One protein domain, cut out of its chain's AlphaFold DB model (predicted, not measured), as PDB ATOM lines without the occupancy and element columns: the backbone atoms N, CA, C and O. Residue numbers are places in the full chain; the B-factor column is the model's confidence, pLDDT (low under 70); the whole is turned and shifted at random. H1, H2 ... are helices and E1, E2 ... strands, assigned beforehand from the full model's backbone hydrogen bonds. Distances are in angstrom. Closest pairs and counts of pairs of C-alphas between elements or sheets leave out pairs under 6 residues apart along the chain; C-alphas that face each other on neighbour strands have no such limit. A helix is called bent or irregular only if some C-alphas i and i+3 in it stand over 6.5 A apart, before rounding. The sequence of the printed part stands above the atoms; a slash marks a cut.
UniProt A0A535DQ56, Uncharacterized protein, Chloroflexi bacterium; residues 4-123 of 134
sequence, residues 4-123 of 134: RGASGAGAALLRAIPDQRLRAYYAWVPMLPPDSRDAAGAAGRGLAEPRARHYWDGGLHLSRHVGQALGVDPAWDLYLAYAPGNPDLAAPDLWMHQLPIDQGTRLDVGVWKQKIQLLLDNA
ATOM      1  N   ARG A   4      24.223 -52.528  17.450       54.75
ATOM      2  CA  ARG A   4      23.652 -52.884  16.129       54.75
ATOM      3  C   ARG A   4      23.286 -51.675  15.258       54.75
ATOM      4  O   ARG A   4      23.578 -51.717  14.065       54.75
ATOM      5  N   GLY A   5      22.702 -50.628  15.841       51.56
ATOM      6  CA  GLY A   5      22.383 -49.394  15.120       51.56
ATOM      7  C   GLY A   5      23.626 -48.568  14.795       51.56
ATOM      8  O   GLY A   5      23.872 -48.220  13.645       51.56
ATOM      9  N   ALA A   6      24.493 -48.324  15.780       53.00
ATOM     10  CA  ALA A   6      25.655 -47.458  15.577       53.00
ATOM     11  C   ALA A   6      26.881 -48.131  14.923       53.00
ATOM     12  O   ALA A   6      27.652 -47.478  14.222       53.00
ATOM     13  N   SER A   7      27.092 -49.429  15.151       49.19
ATOM     14  CA  SER A   7      28.304 -50.178  14.785       49.19
ATOM     15  C   SER A   7      28.207 -50.938  13.463       49.19
ATOM     16  O   SER A   7      29.219 -51.461  13.003       49.19
ATOM     17  N   GLY A   8      27.027 -51.018  12.848       51.81
ATOM     18  CA  GLY A   8      26.850 -51.699  11.565       51.81
ATOM     19  C   GLY A   8      26.953 -50.743  10.383       51.81
ATOM     20  O   GLY A   8      27.876 -50.835   9.576       51.81
ATOM     21  N   ALA A   9      25.988 -49.827  10.272       59.06
ATOM     22  CA  ALA A   9      25.823 -49.083   9.035       59.06
ATOM     23  C   ALA A   9      26.573 -47.751   9.030       59.06
ATOM     24  O   ALA A   9      27.255 -47.490   8.057       59.06
ATOM     25  N   GLY A  10      26.556 -46.931  10.087       67.19
ATOM     26  CA  GLY A  10      27.102 -45.559  10.025       67.19
ATOM     27  C   GLY A  10      28.532 -45.455   9.465       67.19
ATOM     28  O   GLY A  10      28.769 -44.790   8.453       67.19
ATOM     29  N   ALA A  11      29.493 -46.163  10.072       68.25
ATOM     30  CA  ALA A  11      30.888 -46.095   9.626       68.25
ATOM     31  C   ALA A  11      31.110 -46.828   8.294       68.25
ATOM     32  O   ALA A  11      31.939 -46.407   7.491       68.25
ATOM     33  N   ALA A  12      30.359 -47.902   8.033       73.94
ATOM     34  CA  ALA A  12      30.409 -48.612   6.758       73.94
ATOM     35  C   ALA A  12      29.847 -47.759   5.604       73.94
ATOM     36  O   ALA A  12      30.456 -47.706   4.540       73.94
ATOM     37  N   LEU A  13      28.745 -47.041   5.833       78.56
ATOM     38  CA  LEU A  13      28.110 -46.116   4.893       78.56
ATOM     39  C   LEU A  13      29.064 -44.976   4.539       78.56
ATOM     40  O   LEU A  13      29.248 -44.674   3.363       78.56
ATOM     41  N   LEU A  14      29.722 -44.389   5.543       82.25
ATOM     42  CA  LEU A  14      30.700 -43.327   5.319       82.25
ATOM     43  C   LEU A  14      31.938 -43.827   4.559       82.25
ATOM     44  O   LEU A  14      32.421 -43.151   3.649       82.25
ATOM     45  N   ARG A  15      32.459 -45.015   4.892       82.19
ATOM     46  CA  ARG A  15      33.588 -45.618   4.159       82.19
ATOM     47  C   ARG A  15      33.222 -45.995   2.723       82.19
ATOM     48  O   ARG A  15      34.071 -45.901   1.845       82.19
ATOM     49  N   ALA A  16      31.973 -46.382   2.468       84.06
ATOM     50  CA  ALA A  16      31.490 -46.740   1.135       84.06
ATOM     51  C   ALA A  16      31.386 -45.543   0.167       84.06
ATOM     52  O   ALA A  16      31.176 -45.754  -1.032       84.06
ATOM     53  N   ILE A  17      31.517 -44.311   0.676       88.94
ATOM     54  CA  ILE A  17      31.443 -43.062  -0.087       88.94
ATOM     55  C   ILE A  17      32.692 -42.222   0.237       88.94
ATOM     56  O   ILE A  17      32.669 -41.406   1.164       88.94
ATOM     57  N   PRO A  18      33.811 -42.411  -0.485       88.25
ATOM     58  CA  PRO A  18      35.085 -41.750  -0.194       88.25
ATOM     59  C   PRO A  18      35.146 -40.292  -0.700       88.25
ATOM     60  O   PRO A  18      36.153 -39.861  -1.254       88.25
ATOM     61  N   ASP A  19      34.076 -39.515  -0.511       91.12
ATOM     62  CA  ASP A  19      34.027 -38.085  -0.843       91.12
ATOM     63  C   ASP A  19      34.403 -37.234   0.385       91.12
ATOM     64  O   ASP A  19      33.841 -37.403   1.470       91.12
ATOM     65  N   GLN A  20      35.357 -36.312   0.234       91.31
ATOM     66  CA  GLN A  20      35.840 -35.448   1.325       91.31
ATOM     67  C   GLN A  20      34.828 -34.373   1.750       91.31
ATOM     68  O   GLN A  20      34.943 -33.803   2.837       91.31
ATOM     69  N   ARG A  21      33.825 -34.095   0.911       91.62
ATOM     70  CA  ARG A  21      32.717 -33.186   1.233       91.62
ATOM     71  C   ARG A  21      31.712 -33.843   2.178       91.62
ATOM     72  O   ARG A  21      31.030 -33.139   2.917       91.62
ATOM     73  N   LEU A  22      31.640 -35.177   2.188       92.50
ATOM     74  CA  LEU A  22      30.779 -35.931   3.092       92.50
ATOM     75  C   LEU A  22      31.414 -36.020   4.485       92.50
ATOM     76  O   LEU A  22      32.526 -36.521   4.646       92.50
ATOM     77  N   ARG A  23      30.678 -35.571   5.501       92.19
ATOM     78  CA  ARG A  23      31.065 -35.647   6.916       92.19
ATOM     79  C   ARG A  23      29.984 -36.366   7.709       92.19
ATOM     80  O   ARG A  23      28.806 -36.228   7.392       92.19
ATOM     81  N   ALA A  24      30.378 -37.100   8.743       91.12
ATOM     82  CA  ALA A  24      29.445 -37.786   9.630       91.12
ATOM     83  C   ALA A  24      29.495 -37.209  11.044       91.12
ATOM     84  O   ALA A  24      30.564 -36.921  11.583       91.12
ATOM     85  N   TYR A  25      28.328 -37.090  11.663       92.00
ATOM     86  CA  TYR A  25      28.164 -36.621  13.032       92.00
ATOM     87  C   TYR A  25      27.309 -37.651  13.768       92.00
ATOM     88  O   TYR A  25      26.139 -37.832  13.453       92.00
ATOM     89  N   TYR A  26      27.906 -38.358  14.721       91.62
ATOM     90  CA  TYR A  26      27.219 -39.350  15.541       91.62
ATOM     91  C   TYR A  26      26.740 -38.683  16.824       91.62
ATOM     92  O   TYR A  26      27.567 -38.239  17.623       91.62
ATOM     93  N   ALA A  27      25.427 -38.641  17.035       93.06
ATOM     94  CA  ALA A  27      24.824 -38.245  18.301       93.06
ATOM     95  C   ALA A  27      24.417 -39.504  19.076       93.06
ATOM     96  O   ALA A  27      23.468 -40.196  18.717       93.06
ATOM     97  N   TRP A  28      25.181 -39.828  20.113       92.94
ATOM     98  CA  TRP A  28      24.940 -40.979  20.978       92.94
ATOM     99  C   TRP A  28      23.935 -40.614  22.071       92.94
ATOM    100  O   TRP A  28      24.115 -39.597  22.739       92.94
ATOM    101  N   VAL A  29      22.925 -41.454  22.280       92.88
ATOM    102  CA  VAL A  29      21.800 -41.203  23.194       92.88
ATOM    103  C   VAL A  29      21.640 -42.338  24.218       92.88
ATOM    104  O   VAL A  29      21.979 -43.481  23.903       92.88
ATOM    105  N   PRO A  30      21.145 -42.063  25.440       93.19
ATOM    106  CA  PRO A  30      20.880 -43.080  26.459       93.19
ATOM    107  C   PRO A  30      19.516 -43.763  26.257       93.19
ATOM    108  O   PRO A  30      18.537 -43.376  26.893       93.19
ATOM    109  N   MET A  31      19.427 -44.772  25.386       89.75
ATOM    110  CA  MET A  31      18.146 -45.438  25.083       89.75
ATOM    111  C   MET A  31      17.942 -46.754  25.827       89.75
ATOM    112  O   MET A  31      16.815 -47.109  26.166       89.75
ATOM    113  N   LEU A  32      19.022 -47.480  26.099       85.25
ATOM    114  CA  LEU A  32      19.013 -48.732  26.845       85.25
ATOM    115  C   LEU A  32      19.745 -48.568  28.187       85.25
ATOM    116  O   LEU A  32      20.667 -47.757  28.278       85.25
ATOM    117  N   PRO A  33      19.432 -49.383  29.217       83.81
ATOM    118  CA  PRO A  33      20.095 -49.308  30.523       83.81
ATOM    119  C   PRO A  33      21.640 -49.276  30.511       83.81
ATOM    120  O   PRO A  33      22.209 -48.556  31.327       83.81
ATOM    121  N   PRO A  34      22.362 -49.993  29.617       84.12
ATOM    122  CA  PRO A  34      23.825 -49.923  29.550       84.12
ATOM    123  C   PRO A  34      24.357 -48.764  28.684       84.12
ATOM    124  O   PRO A  34      25.534 -48.769  28.307       84.12
ATOM    125  N   ASP A  35      23.521 -47.823  28.248       87.94
ATOM    126  CA  ASP A  35      23.960 -46.675  27.458       87.94
ATOM    127  C   ASP A  35      24.481 -45.575  28.383       87.94
ATOM    128  O   ASP A  35      23.783 -45.063  29.252       87.94
ATOM    129  N   SER A  36      25.741 -45.201  28.188       92.62
ATOM    130  CA  SER A  36      26.408 -44.168  28.969       92.62
ATOM    131  C   SER A  36      27.368 -43.376  28.092       92.62
ATOM    132  O   SER A  36      27.763 -43.824  27.009       92.62
ATOM    133  N   ARG A  37      27.799 -42.213  28.589       94.06
ATOM    134  CA  ARG A  37      28.827 -41.399  27.932       94.06
ATOM    135  C   ARG A  37      30.126 -42.179  27.718       94.06
ATOM    136  O   ARG A  37      30.729 -42.077  26.653       94.06
ATOM    137  N   ASP A  38      30.525 -42.989  28.694       93.69
ATOM    138  CA  ASP A  38      31.742 -43.798  28.608       93.69
ATOM    139  C   ASP A  38      31.606 -44.903  27.560       93.69
ATOM    140  O   ASP A  38      32.507 -45.102  26.742       93.69
ATOM    141  N   ALA A  39      30.446 -45.567  27.516       89.69
ATOM    142  CA  ALA A  39      30.148 -46.556  26.489       89.69
ATOM    143  C   ALA A  39      30.108 -45.919  25.086       89.69
ATOM    144  O   ALA A  39      30.590 -46.522  24.127       89.69
ATOM    145  N   ALA A  40      29.598 -44.688  24.964       90.62
ATOM    146  CA  ALA A  40      29.584 -43.931  23.711       90.62
ATOM    147  C   ALA A  40      31.005 -43.558  23.272       90.62
ATOM    148  O   ALA A  40      31.357 -43.702  22.103       90.62
ATOM    149  N   GLY A  41      31.851 -43.144  24.218       91.06
ATOM    150  CA  GLY A  41      33.266 -42.883  23.971       91.06
ATOM    151  C   GLY A  41      34.020 -44.135  23.517       91.06
ATOM    152  O   GLY A  41      34.816 -44.069  22.580       91.06
ATOM    153  N   ALA A  42      33.751 -45.289  24.133       89.69
ATOM    154  CA  ALA A  42      34.330 -46.565  23.718       89.69
ATOM    155  C   ALA A  42      33.886 -46.976  22.307       89.69
ATOM    156  O   ALA A  42      34.731 -47.340  21.489       89.69
ATOM    157  N   ALA A  43      32.592 -46.852  21.997       85.25
ATOM    158  CA  ALA A  43      32.061 -47.139  20.669       85.25
ATOM    159  C   ALA A  43      32.629 -46.190  19.599       85.25
ATOM    160  O   ALA A  43      33.056 -46.644  18.540       85.25
ATOM    161  N   GLY A  44      32.717 -44.889  19.897       86.75
ATOM    162  CA  GLY A  44      33.302 -43.889  19.002       86.75
ATOM    163  C   GLY A  44      34.754 -44.195  18.627       86.75
ATOM    164  O   GLY A  44      35.117 -44.071  17.463       86.75
ATOM    165  N   ARG A  45      35.572 -44.693  19.569       86.94
ATOM    166  CA  ARG A  45      36.948 -45.135  19.264       86.94
ATOM    167  C   ARG A  45      36.990 -46.287  18.256       86.94
ATOM    168  O   ARG A  45      37.862 -46.298  17.395       86.94
ATOM    169  N   GLY A  46      36.050 -47.232  18.334       81.12
ATOM    170  CA  GLY A  46      35.943 -48.344  17.380       81.12
ATOM    171  C   GLY A  46      35.435 -47.934  15.991       81.12
ATOM    172  O   GLY A  46      35.627 -48.664  15.021       81.12
ATOM    173  N   LEU A  47      34.809 -46.760  15.883       80.25
ATOM    174  CA  LEU A  47      34.257 -46.205  14.646       80.25
ATOM    175  C   LEU A  47      35.073 -45.023  14.115       80.25
ATOM    176  O   LEU A  47      34.568 -44.255  13.298       80.25
ATOM    177  N   ALA A  48      36.325 -44.891  14.560       81.88
ATOM    178  CA  ALA A  48      37.197 -43.798  14.170       81.88
ATOM    179  C   ALA A  48      37.298 -43.680  12.640       81.88
ATOM    180  O   ALA A  48      37.700 -44.611  11.940       81.88
ATOM    181  N   GLU A  49      36.928 -42.512  12.128       85.75
ATOM    182  CA  GLU A  49      37.026 -42.148  10.721       85.75
ATOM    183  C   GLU A  49      37.324 -40.634  10.655       85.75
ATOM    184  O   GLU A  49      36.706 -39.877  11.406       85.75
ATOM    185  N   PRO A  50      38.283 -40.159   9.834       89.06
ATOM    186  CA  PRO A  50      38.729 -38.756   9.875       89.06
ATOM    187  C   PRO A  50      37.646 -37.696   9.604       89.06
ATOM    188  O   PRO A  50      37.767 -36.553  10.043       89.06
ATOM    189  N   ARG A  51      36.591 -38.056   8.872       91.69
ATOM    190  CA  ARG A  51      35.431 -37.225   8.522       91.69
ATOM    191  C   ARG A  51      34.267 -37.425   9.500       91.69
ATOM    192  O   ARG A  51      33.230 -36.779   9.335       91.69
ATOM    193  N   ALA A  52      34.421 -38.286  10.506       90.75
ATOM    194  CA  ALA A  52      33.439 -38.522  11.553       90.75
ATOM    195  C   ALA A  52      33.739 -37.716  12.824       90.75
ATOM    196  O   ALA A  52      34.877 -37.587  13.272       90.75
ATOM    197  N   ARG A  53      32.682 -37.204  13.455       91.88
ATOM    198  CA  ARG A  53      32.713 -36.606  14.794       91.88
ATOM    199  C   ARG A  53      31.653 -37.259  15.668       91.88
ATOM    200  O   ARG A  53      30.581 -37.607  15.184       91.88
ATOM    201  N   HIS A  54      31.944 -37.408  16.955       92.25
ATOM    202  CA  HIS A  54      31.066 -38.086  17.907       92.25
ATOM    203  C   HIS A  54      30.681 -37.143  19.050       92.25
ATOM    204  O   HIS A  54      31.534 -36.440  19.591       92.25
ATOM    205  N   TYR A  55      29.407 -37.166  19.432       94.12
ATOM    206  CA  TYR A  55      28.803 -36.312  20.450       94.12
ATOM    207  C   TYR A  55      27.918 -37.144  21.373       94.12
ATOM    208  O   TYR A  55      27.310 -38.119  20.945       94.12
ATOM    209  N   TRP A  56      27.831 -36.751  22.640       95.12
ATOM    210  CA  TRP A  56      26.927 -37.367  23.610       95.12
ATOM    211  C   TRP A  56      25.717 -36.462  23.832       95.12
ATOM    212  O   TRP A  56      25.877 -35.365  24.365       95.12
ATOM    213  N   ASP A  57      24.529 -36.932  23.460       95.38
ATOM    214  CA  ASP A  57      23.239 -36.287  23.717       95.38
ATOM    215  C   ASP A  57      22.532 -36.959  24.905       95.38
ATOM    216  O   ASP A  57      21.479 -37.584  24.790       95.38
ATOM    217  N   GLY A  58      23.146 -36.847  26.087       96.00
ATOM    218  CA  GLY A  58      22.609 -37.433  27.321       96.00
ATOM    219  C   GLY A  58      21.273 -36.845  27.774       96.00
ATOM    220  O   GLY A  58      20.543 -37.502  28.509       96.00
ATOM    221  N   GLY A  59      20.961 -35.619  27.349       96.31
ATOM    222  CA  GLY A  59      19.690 -34.950  27.641       96.31
ATOM    223  C   GLY A  59      18.579 -35.258  26.632       96.31
ATOM    224  O   GLY A  59      17.448 -34.816  26.835       96.31
ATOM    225  N   LEU A  60      18.890 -36.007  25.563       95.38
ATOM    226  CA  LEU A  60      17.999 -36.268  24.429       95.38
ATOM    227  C   LEU A  60      17.511 -34.979  23.740       95.38
ATOM    228  O   LEU A  60      16.403 -34.948  23.210       95.38
ATOM    229  N   HIS A  61      18.291 -33.896  23.773       96.31
ATOM    230  CA  HIS A  61      17.866 -32.607  23.226       96.31
ATOM    231  C   HIS A  61      17.756 -32.656  21.703       96.31
ATOM    232  O   HIS A  61      16.718 -32.294  21.151       96.31
ATOM    233  N   LEU A  62      18.804 -33.137  21.028       94.25
ATOM    234  CA  LEU A  62      18.796 -33.292  19.575       94.25
ATOM    235  C   LEU A  62      17.843 -34.420  19.174       94.25
ATOM    236  O   LEU A  62      17.049 -34.258  18.251       94.25
ATOM    237  N   SER A  63      17.898 -35.535  19.905       94.44
ATOM    238  CA  SER A  63      17.037 -36.699  19.687       94.44
ATOM    239  C   SER A  63      15.548 -36.339  19.697       94.44
ATOM    240  O   SER A  63      14.823 -36.702  18.774       94.44
ATOM    241  N   ARG A  64      15.086 -35.572  20.688       96.38
ATOM    242  CA  ARG A  64      13.690 -35.116  20.762       96.38
ATOM    243  C   ARG A  64      13.365 -34.079  19.699       96.38
ATOM    244  O   ARG A  64      12.319 -34.175  19.072       96.38
ATOM    245  N   HIS A  65      14.253 -33.111  19.473       95.69
ATOM    246  CA  HIS A  65      14.018 -32.050  18.494       95.69
ATOM    247  C   HIS A  65      13.777 -32.611  17.085       95.69
ATOM    248  O   HIS A  65      12.781 -32.281  16.446       95.69
ATOM    249  N   VAL A  66      14.647 -33.518  16.638       95.12
ATOM    250  CA  VAL A  66      14.487 -34.205  15.352       95.12
ATOM    251  C   VAL A  66      13.323 -35.195  15.401       95.12
ATOM    252  O   VAL A  66      12.512 -35.251  14.479       95.12
ATOM    253  N   GLY A  67      13.220 -35.972  16.483       93.75
ATOM    254  CA  GLY A  67      12.190 -36.993  16.643       93.75
ATOM    255  C   GLY A  67      10.775 -36.437  16.541       93.75
ATOM    256  O   GLY A  67       9.947 -37.011  15.844       93.75
ATOM    257  N   GLN A  68      10.508 -35.282  17.146       95.00
ATOM    258  CA  GLN A  68       9.205 -34.620  17.070       95.00
ATOM    259  C   GLN A  68       8.837 -34.219  15.641       95.00
ATOM    260  O   GLN A  68       7.708 -34.455  15.217       95.00
ATOM    261  N   ALA A  69       9.787 -33.672  14.880       94.19
ATOM    262  CA  ALA A  69       9.549 -33.267  13.497       94.19
ATOM    263  C   ALA A  69       9.314 -34.463  12.561       94.19
ATOM    264  O   ALA A  69       8.513 -34.382  11.633       94.19
ATOM    265  N   LEU A  70       9.978 -35.590  12.829       92.69
ATOM    266  CA  LEU A  70       9.871 -36.815  12.034       92.69
ATOM    267  C   LEU A  70       8.775 -37.783  12.524       92.69
ATOM    268  O   LEU A  70       8.546 -38.817  11.895       92.69
ATOM    269  N   GLY A  71       8.097 -37.474  13.634       92.12
ATOM    270  CA  GLY A  71       7.083 -38.341  14.246       92.12
ATOM    271  C   GLY A  71       7.648 -39.592  14.934       92.12
ATOM    272  O   GLY A  71       6.943 -40.590  15.064       92.12
ATOM    273  N   VAL A  72       8.917 -39.553  15.354       88.06
ATOM    274  CA  VAL A  72       9.668 -40.652  15.981       88.06
ATOM    275  C   VAL A  72      10.403 -40.163  17.234       88.06
ATOM    276  O   VAL A  72      11.612 -39.956  17.226       88.06
ATOM    277  N   ASP A  73       9.661 -39.931  18.321       87.56
ATOM    278  CA  ASP A  73      10.182 -39.339  19.564       87.56
ATOM    279  C   ASP A  73      10.327 -40.383  20.698       87.56
ATOM    280  O   ASP A  73       9.325 -41.005  21.071       87.56
ATOM    281  N   PRO A  74      11.529 -40.578  21.284       86.56
ATOM    282  CA  PRO A  74      12.820 -39.981  20.911       86.56
ATOM    283  C   PRO A  74      13.443 -40.620  19.661       86.56
ATOM    284  O   PRO A  74      13.312 -41.823  19.432       86.56
ATOM    285  N   ALA A  75      14.187 -39.826  18.880       89.75
ATOM    286  CA  ALA A  75      14.903 -40.317  17.706       89.75
ATOM    287  C   ALA A  75      16.188 -41.057  18.103       89.75
ATOM    288  O   ALA A  75      17.132 -40.459  18.627       89.75
ATOM    289  N   TRP A  76      16.255 -42.347  17.791       90.06
ATOM    290  CA  TRP A  76      17.452 -43.181  17.915       90.06
ATOM    291  C   TRP A  76      17.475 -44.229  16.801       90.06
ATOM    292  O   TRP A  76      16.434 -44.532  16.229       90.06
ATOM    293  N   ASP A  77      18.650 -44.747  16.433       88.62
ATOM    294  CA  ASP A  77      18.813 -45.614  15.251       88.62
ATOM    295  C   ASP A  77      18.249 -44.992  13.949       88.62
ATOM    296  O   ASP A  77      17.652 -45.665  13.100       88.62
ATOM    297  N   LEU A  78      18.463 -43.679  13.804       90.38
ATOM    298  CA  LEU A  78      18.130 -42.868  12.634       90.38
ATOM    299  C   LEU A  78      19.390 -42.483  11.844       90.38
ATOM    300  O   LEU A  78      20.459 -42.253  12.406       90.38
ATOM    301  N   TYR A  79      19.226 -42.354  10.530       92.31
ATOM    302  CA  TYR A  79      20.242 -41.927   9.574       92.31
ATOM    303  C   TYR A  79      19.717 -40.697   8.860       92.31
ATOM    304  O   TYR A  79      18.715 -40.789   8.159       92.31
ATOM    305  N   LEU A  80      20.377 -39.561   9.053       94.31
ATOM    306  CA  LEU A  80      19.944 -38.261   8.547       94.31
ATOM    307  C   LEU A  80      21.006 -37.724   7.591       94.31
ATOM    308  O   LEU A  80      22.197 -37.786   7.905       94.31
ATOM    309  N   ALA A  81      20.591 -37.203   6.444       94.75
ATOM    310  CA  ALA A  81      21.471 -36.502   5.526       94.75
ATOM    311  C   ALA A  81      20.935 -35.103   5.252       94.75
ATOM    312  O   ALA A  81      19.739 -34.913   5.038       94.75
ATOM    313  N   TYR A  82      21.863 -34.154   5.231       94.88
ATOM    314  CA  TYR A  82      21.597 -32.745   5.004       94.88
ATOM    315  C   TYR A  82      22.417 -32.297   3.800       94.88
ATOM    316  O   TYR A  82      23.626 -32.550   3.732       94.88
ATOM    317  N   ALA A  83      21.764 -31.660   2.838       93.56
ATOM    318  CA  ALA A  83      22.420 -31.016   1.721       93.56
ATOM    319  C   ALA A  83      23.264 -29.830   2.221       93.56
ATOM    320  O   ALA A  83      22.939 -29.209   3.240       93.56
ATOM    321  N   PRO A  84      24.346 -29.466   1.512       89.31
ATOM    322  CA  PRO A  84      25.091 -28.256   1.833       89.31
ATOM    323  C   PRO A  84      24.176 -27.029   1.877       89.31
ATOM    324  O   PRO A  84      23.428 -26.771   0.937       89.31
ATOM    325  N   GLY A  85      24.256 -26.274   2.972       87.75
ATOM    326  CA  GLY A  85      23.455 -25.069   3.180       87.75
ATOM    327  C   GLY A  85      22.105 -25.293   3.859       87.75
ATOM    328  O   GLY A  85      21.471 -24.296   4.183       87.75
ATOM    329  N   ASN A  86      21.682 -26.535   4.129       92.75
ATOM    330  CA  ASN A  86      20.494 -26.790   4.946       92.75
ATOM    331  C   ASN A  86      20.786 -26.440   6.425       92.75
ATOM    332  O   ASN A  86      21.647 -27.087   7.034       92.75
ATOM    333  N   PRO A  87      20.128 -25.415   7.007       91.69
ATOM    334  CA  PRO A  87      20.376 -24.997   8.383       91.69
ATOM    335  C   PRO A  87      19.462 -25.696   9.399       91.69
ATOM    336  O   PRO A  87      19.681 -25.554  10.601       91.69
ATOM    337  N   ASP A  88      18.423 -26.397   8.939       94.88
ATOM    338  CA  ASP A  88      17.353 -26.905   9.786       94.88
ATOM    339  C   ASP A  88      17.578 -28.378  10.137       94.88
ATOM    340  O   ASP A  88      17.378 -29.284   9.328       94.88
ATOM    341  N   LEU A  89      17.975 -28.624  11.386       91.00
ATOM    342  CA  LEU A  89      18.191 -29.976  11.903       91.00
ATOM    343  C   LEU A  89      16.893 -30.788  12.004       91.00
ATOM    344  O   LEU A  89      16.953 -32.013  12.032       91.00
ATOM    345  N   ALA A  90      15.729 -30.143  12.060       94.62
ATOM    346  CA  ALA A  90      14.443 -30.826  12.102       94.62
ATOM    347  C   ALA A  90      13.943 -31.239  10.704       94.62
ATOM    348  O   ALA A  90      13.010 -32.037  10.603       94.62
ATOM    349  N   ALA A  91      14.574 -30.744   9.633       95.69
ATOM    350  CA  ALA A  91      14.169 -30.975   8.248       95.69
ATOM    351  C   ALA A  91      15.314 -31.574   7.401       95.69
ATOM    352  O   ALA A  91      15.859 -30.908   6.518       95.69
ATOM    353  N   PRO A  92      15.702 -32.842   7.641       95.94
ATOM    354  CA  PRO A  92      16.712 -33.510   6.831       95.94
ATOM    355  C   PRO A  92      16.235 -33.709   5.385       95.94
ATOM    356  O   PRO A  92      15.096 -34.110   5.142       95.94
ATOM    357  N   ASP A  93      17.135 -33.532   4.417       96.19
ATOM    358  CA  ASP A  93      16.874 -33.803   2.992       96.19
ATOM    359  C   ASP A  93      16.636 -35.297   2.715       96.19
ATOM    360  O   ASP A  93      15.985 -35.690   1.743       96.19
ATOM    361  N   LEU A  94      17.189 -36.152   3.574       94.44
ATOM    362  CA  LEU A  94      16.966 -37.587   3.576       94.44
ATOM    363  C   LEU A  94      16.999 -38.105   5.004       94.44
ATOM    364  O   LEU A  94      17.932 -37.812   5.750       94.44
ATOM    365  N   TRP A  95      16.059 -38.980   5.343       93.94
ATOM    366  CA  TRP A  95      16.172 -39.780   6.548       93.94
ATOM    367  C   TRP A  95      15.739 -41.230   6.339       93.94
ATOM    368  O   TRP A  95      14.898 -41.539   5.492       93.94
ATOM    369  N   MET A  96      16.355 -42.123   7.108       93.44
ATOM    370  CA  MET A  96      16.006 -43.537   7.222       93.44
ATOM    371  C   MET A  96      16.138 -43.988   8.680       93.44
ATOM    372  O   MET A  96      16.804 -43.324   9.474       93.44
ATOM    373  N   HIS A  97      15.551 -45.126   9.043       91.31
ATOM    374  CA  HIS A  97      15.622 -45.659  10.409       91.31
ATOM    375  C   HIS A  97      15.808 -47.181  10.439       91.31
ATOM    376  O   HIS A  97      15.532 -47.890   9.470       91.31
ATOM    377  N   GLN A  98      16.250 -47.711  11.578       87.62
ATOM    378  CA  GLN A  98      16.265 -49.157  11.857       87.62
ATOM    379  C   GLN A  98      15.273 -49.565  12.955       87.62
ATOM    380  O   GLN A  98      15.198 -50.738  13.322       87.62
ATOM    381  N   LEU A  99      14.469 -48.612  13.431       85.38
ATOM    382  CA  LEU A  99      13.448 -48.830  14.451       85.38
ATOM    383  C   LEU A  99      12.295 -49.733  13.965       85.38
ATOM    384  O   LEU A  99      11.959 -49.702  12.777       85.38
ATOM    385  N   PRO A 100      11.651 -50.502  14.866       84.50
ATOM    386  CA  PRO A 100      10.464 -51.306  14.578       84.50
ATOM    387  C   PRO A 100       9.193 -50.441  14.520       84.50
ATOM    388  O   PRO A 100       8.261 -50.638  15.290       84.50
ATOM    389  N   ILE A 101       9.188 -49.462  13.621       83.94
ATOM    390  CA  ILE A 101       8.098 -48.504  13.402       83.94
ATOM    391  C   ILE A 101       7.709 -48.490  11.920       83.94
ATOM    392  O   ILE A 101       8.509 -48.906  11.074       83.94
ATOM    393  N   ASP A 102       6.513 -47.978  11.631       84.44
ATOM    394  CA  ASP A 102       5.981 -47.845  10.267       84.44
ATOM    395  C   ASP A 102       6.281 -46.467   9.654       84.44
ATOM    396  O   ASP A 102       6.204 -46.281   8.440       84.44
ATOM    397  N   GLN A 103       6.620 -45.482  10.490       83.94
ATOM    398  CA  GLN A 103       6.948 -44.127  10.070       83.94
ATOM    399  C   GLN A 103       8.336 -44.073   9.435       83.94
ATOM    400  O   GLN A 103       9.339 -44.377  10.079       83.94
ATOM    401  N   GLY A 104       8.398 -43.567   8.206       84.38
ATOM    402  CA  GLY A 104       9.651 -43.350   7.493       84.38
ATOM    403  C   GLY A 104      10.093 -44.537   6.650       84.38
ATOM    404  O   GLY A 104       9.353 -45.480   6.392       84.38
ATOM    405  N   THR A 105      11.316 -44.444   6.132       90.19
ATOM    406  CA  THR A 105      11.913 -45.493   5.300       90.19
ATOM    407  C   THR A 105      12.910 -46.294   6.128       90.19
ATOM    408  O   THR A 105      13.824 -45.724   6.729       90.19
ATOM    409  N   ARG A 106      12.779 -47.625   6.131       91.06
ATOM    410  CA  ARG A 106      13.798 -48.507   6.715       91.06
ATOM    411  C   ARG A 106      15.137 -48.294   6.016       91.06
ATOM    412  O   ARG A 106      15.174 -48.106   4.803       91.06
ATOM    413  N   LEU A 107      16.233 -48.347   6.771       90.00
ATOM    414  CA  LEU A 107      17.565 -48.221   6.192       90.00
ATOM    415  C   LEU A 107      17.794 -49.302   5.132       90.00
ATOM    416  O   LEU A 107      17.918 -50.485   5.453       90.00
ATOM    417  N   ASP A 108      17.950 -48.847   3.895       90.31
ATOM    418  CA  ASP A 108      18.503 -49.607   2.785       90.31
ATOM    419  C   ASP A 108      19.841 -48.969   2.395       90.31
ATOM    420  O   ASP A 108      19.912 -47.799   2.011       90.31
ATOM    421  N   VAL A 109      20.922 -49.739   2.521       87.06
ATOM    422  CA  VAL A 109      22.295 -49.270   2.282       87.06
ATOM    423  C   VAL A 109      22.517 -48.854   0.822       87.06
ATOM    424  O   VAL A 109      23.242 -47.892   0.561       87.06
ATOM    425  N   GLY A 110      21.903 -49.559  -0.132       90.00
ATOM    426  CA  GLY A 110      22.022 -49.265  -1.558       90.00
ATOM    427  C   GLY A 110      21.303 -47.968  -1.918       90.00
ATOM    428  O   GLY A 110      21.899 -47.080  -2.533       90.00
ATOM    429  N   VAL A 111      20.060 -47.821  -1.452       91.69
ATOM    430  CA  VAL A 111      19.263 -46.602  -1.649       91.69
ATOM    431  C   VAL A 111      19.917 -45.414  -0.950       91.69
ATOM    432  O   VAL A 111      20.010 -44.336  -1.538       91.69
ATOM    433  N   TRP A 112      20.426 -45.597   0.272       91.38
ATOM    434  CA  TRP A 112      21.179 -44.562   0.977       91.38
ATOM    435  C   TRP A 112      22.359 -44.079   0.135       91.38
ATOM    436  O   TRP A 112      22.469 -42.887  -0.147       91.38
ATOM    437  N   LYS A 113      23.212 -45.001  -0.332       91.56
ATOM    438  CA  LYS A 113      24.387 -44.659  -1.143       91.56
ATOM    439  C   LYS A 113      24.002 -43.876  -2.399       91.56
ATOM    440  O   LYS A 113      24.618 -42.851  -2.682       91.56
ATOM    441  N   GLN A 114      22.975 -44.328  -3.120       93.25
ATOM    442  CA  GLN A 114      22.485 -43.650  -4.320       93.25
ATOM    443  C   GLN A 114      22.016 -42.221  -4.013       93.25
ATOM    444  O   GLN A 114      22.380 -41.283  -4.725       93.25
ATOM    445  N   LYS A 115      21.231 -42.036  -2.947       94.19
ATOM    446  CA  LYS A 115      20.697 -40.719  -2.585       94.19
ATOM    447  C   LYS A 115      21.777 -39.761  -2.081       94.19
ATOM    448  O   LYS A 115      21.748 -38.591  -2.446       94.19
ATOM    449  N   ILE A 116      22.758 -40.242  -1.313       93.81
ATOM    450  CA  ILE A 116      23.903 -39.415  -0.905       93.81
ATOM    451  C   ILE A 116      24.717 -38.970  -2.121       93.81
ATOM    452  O   ILE A 116      25.086 -37.800  -2.199       93.81
ATOM    453  N   GLN A 117      24.960 -39.858  -3.091       92.94
ATOM    454  CA  GLN A 117      25.665 -39.473  -4.315       92.94
ATOM    455  C   GLN A 117      24.905 -38.379  -5.074       92.94
ATOM    456  O   GLN A 117      25.506 -37.392  -5.486       92.94
ATOM    457  N   LEU A 118      23.577 -38.486  -5.171       92.81
ATOM    458  CA  LEU A 118      22.752 -37.452  -5.796       92.81
ATOM    459  C   LEU A 118      22.873 -36.094  -5.080       92.81
ATOM    460  O   LEU A 118      22.991 -35.065  -5.746       92.81
ATOM    461  N   LEU A 119      22.880 -36.077  -3.741       92.38
ATOM    462  CA  LEU A 119      23.090 -34.850  -2.961       92.38
ATOM    463  C   LEU A 119      24.476 -34.239  -3.226       92.38
ATOM    464  O   LEU A 119      24.592 -33.027  -3.414       92.38
ATOM    465  N   LEU A 120      25.517 -35.070  -3.293       92.00
ATOM    466  CA  LEU A 120      26.889 -34.646  -3.588       92.00
ATOM    467  C   LEU A 120      27.043 -34.087  -5.012       92.00
ATOM    468  O   LEU A 120      27.745 -33.089  -5.214       92.00
ATOM    469  N   ASP A 121      26.379 -34.699  -5.992       91.44
ATOM    470  CA  ASP A 121      26.392 -34.259  -7.388       91.44
ATOM    471  C   ASP A 121      25.635 -32.934  -7.554       91.44
ATOM    472  O   ASP A 121      26.112 -32.016  -8.223       91.44
ATOM    473  N   ASN A 122      24.476 -32.799  -6.898       88.25
ATOM    474  CA  ASN A 122      23.702 -31.557  -6.878       88.25
ATOM    475  C   ASN A 122      24.493 -30.411  -6.241       88.25
ATOM    476  O   ASN A 122      24.546 -29.322  -6.804       88.25
ATOM    477  N   ALA A 123      25.177 -30.667  -5.124       83.38
ATOM    478  CA  ALA A 123      26.035 -29.677  -4.482       83.38
ATOM    479  C   ALA A 123      27.196 -29.219  -5.381       83.38
ATOM    480  O   ALA A 123      27.541 -28.040  -5.391       83.38
TER     481      ALA A 123
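Overview. This is residues 4 to 123 of the 134 residues of an uncharacterized protein of Chloroflexi bacterium (UniProt A0A535DQ56). Two small two-stranded sheets, E1 with E2 and E3 with E4, sit next to each other in the middle, making a row of strands E2, E1, E3, E4 that is broken between E1 and E3. H1 covers parts of both sheets, H2 packs on E1 and E2, the long H4 packs on E3 and E4, and H3 sits away from the other three helices. The 120 printed residues include four named helices and four named strands in the order H1 E1 H2 E2 H3 E3 E4 H4, a mixed class; E1 and E2 are parallel, E3 and E4 antiparallel. The whole is compact, with a radius of gyration of the C-alphas of 13.9 A and spans of 41 by 31 by 26 A.

Along the chain. E1 is residues 24 to 28, 12.6 A long, beginning at C-alpha 24 (29.445, -37.786, 9.630), and E2 is residues 52 to 56, 13.8 A. E3 is residues 78 to 81, 10.1 A, and E4 is residues 94 to 97, 10.7 A. H1 is residues 4 to 15, 17.2 A, beginning at C-alpha 4 (23.652, -52.884, 16.129); it is irregular, with C-alphas 8 and 11 standing 7.2 A apart. H2 is residues 37 to 46, 14.5 A, and H3 is residues 61 to 70, 14.4 A. H4, residues 109 to 123, is 21.1 A long and ends at C-alpha 123 (26.035, -29.677, -4.482).

Arrangement. E1 and E2 are parallel at 20 degrees, with N 26 and O 53 within hydrogen-bond range at 2.8 A. E1, H2 and E2 form a strand-helix-strand unit, two parallel neighbour strands with a helix between them in the chain, and its crossover is right-handed. The closest C-alphas of H2 and E2 are those of Arg 37 and Trp 56, 6.2 A. E1 and E3 are near each other. E3 and E4 form an antiparallel hairpin at 167 degrees, with N 79 and O 96 at 2.8 A. The closest C-alphas of E3 and H4 are those of Ala 81 and Ile 116, 7.5 A. H1 and H4 only just touch, with 3 pairs of C-alphas within 8 A, made by residues 9 to 13 of H1 and 109 to 113 of H4; the closest are Leu 13 and Val 109, 7.1 A, at a steep tilt of 43 degrees, the same way. H3 is apart from H1, H2 and H4. Every O i to N i+4 pair is within hydrogen-bond range in H2 and H4, against 5 of 6 in H3 and 3 of 8 in H1, where 3 of 9 O i to N i+3 pairs are within range.

Size, cuts and confidence. The C-alphas farthest apart are those of Pro 33 and Asn 122, 41.6 A. The printed part has no cut. The links E3 to E4, residues 82 to 93, and E4 to H4 are long. The mean pLDDT of the printed part is 88.2, and residues 4 to 11 of H1 are under 70.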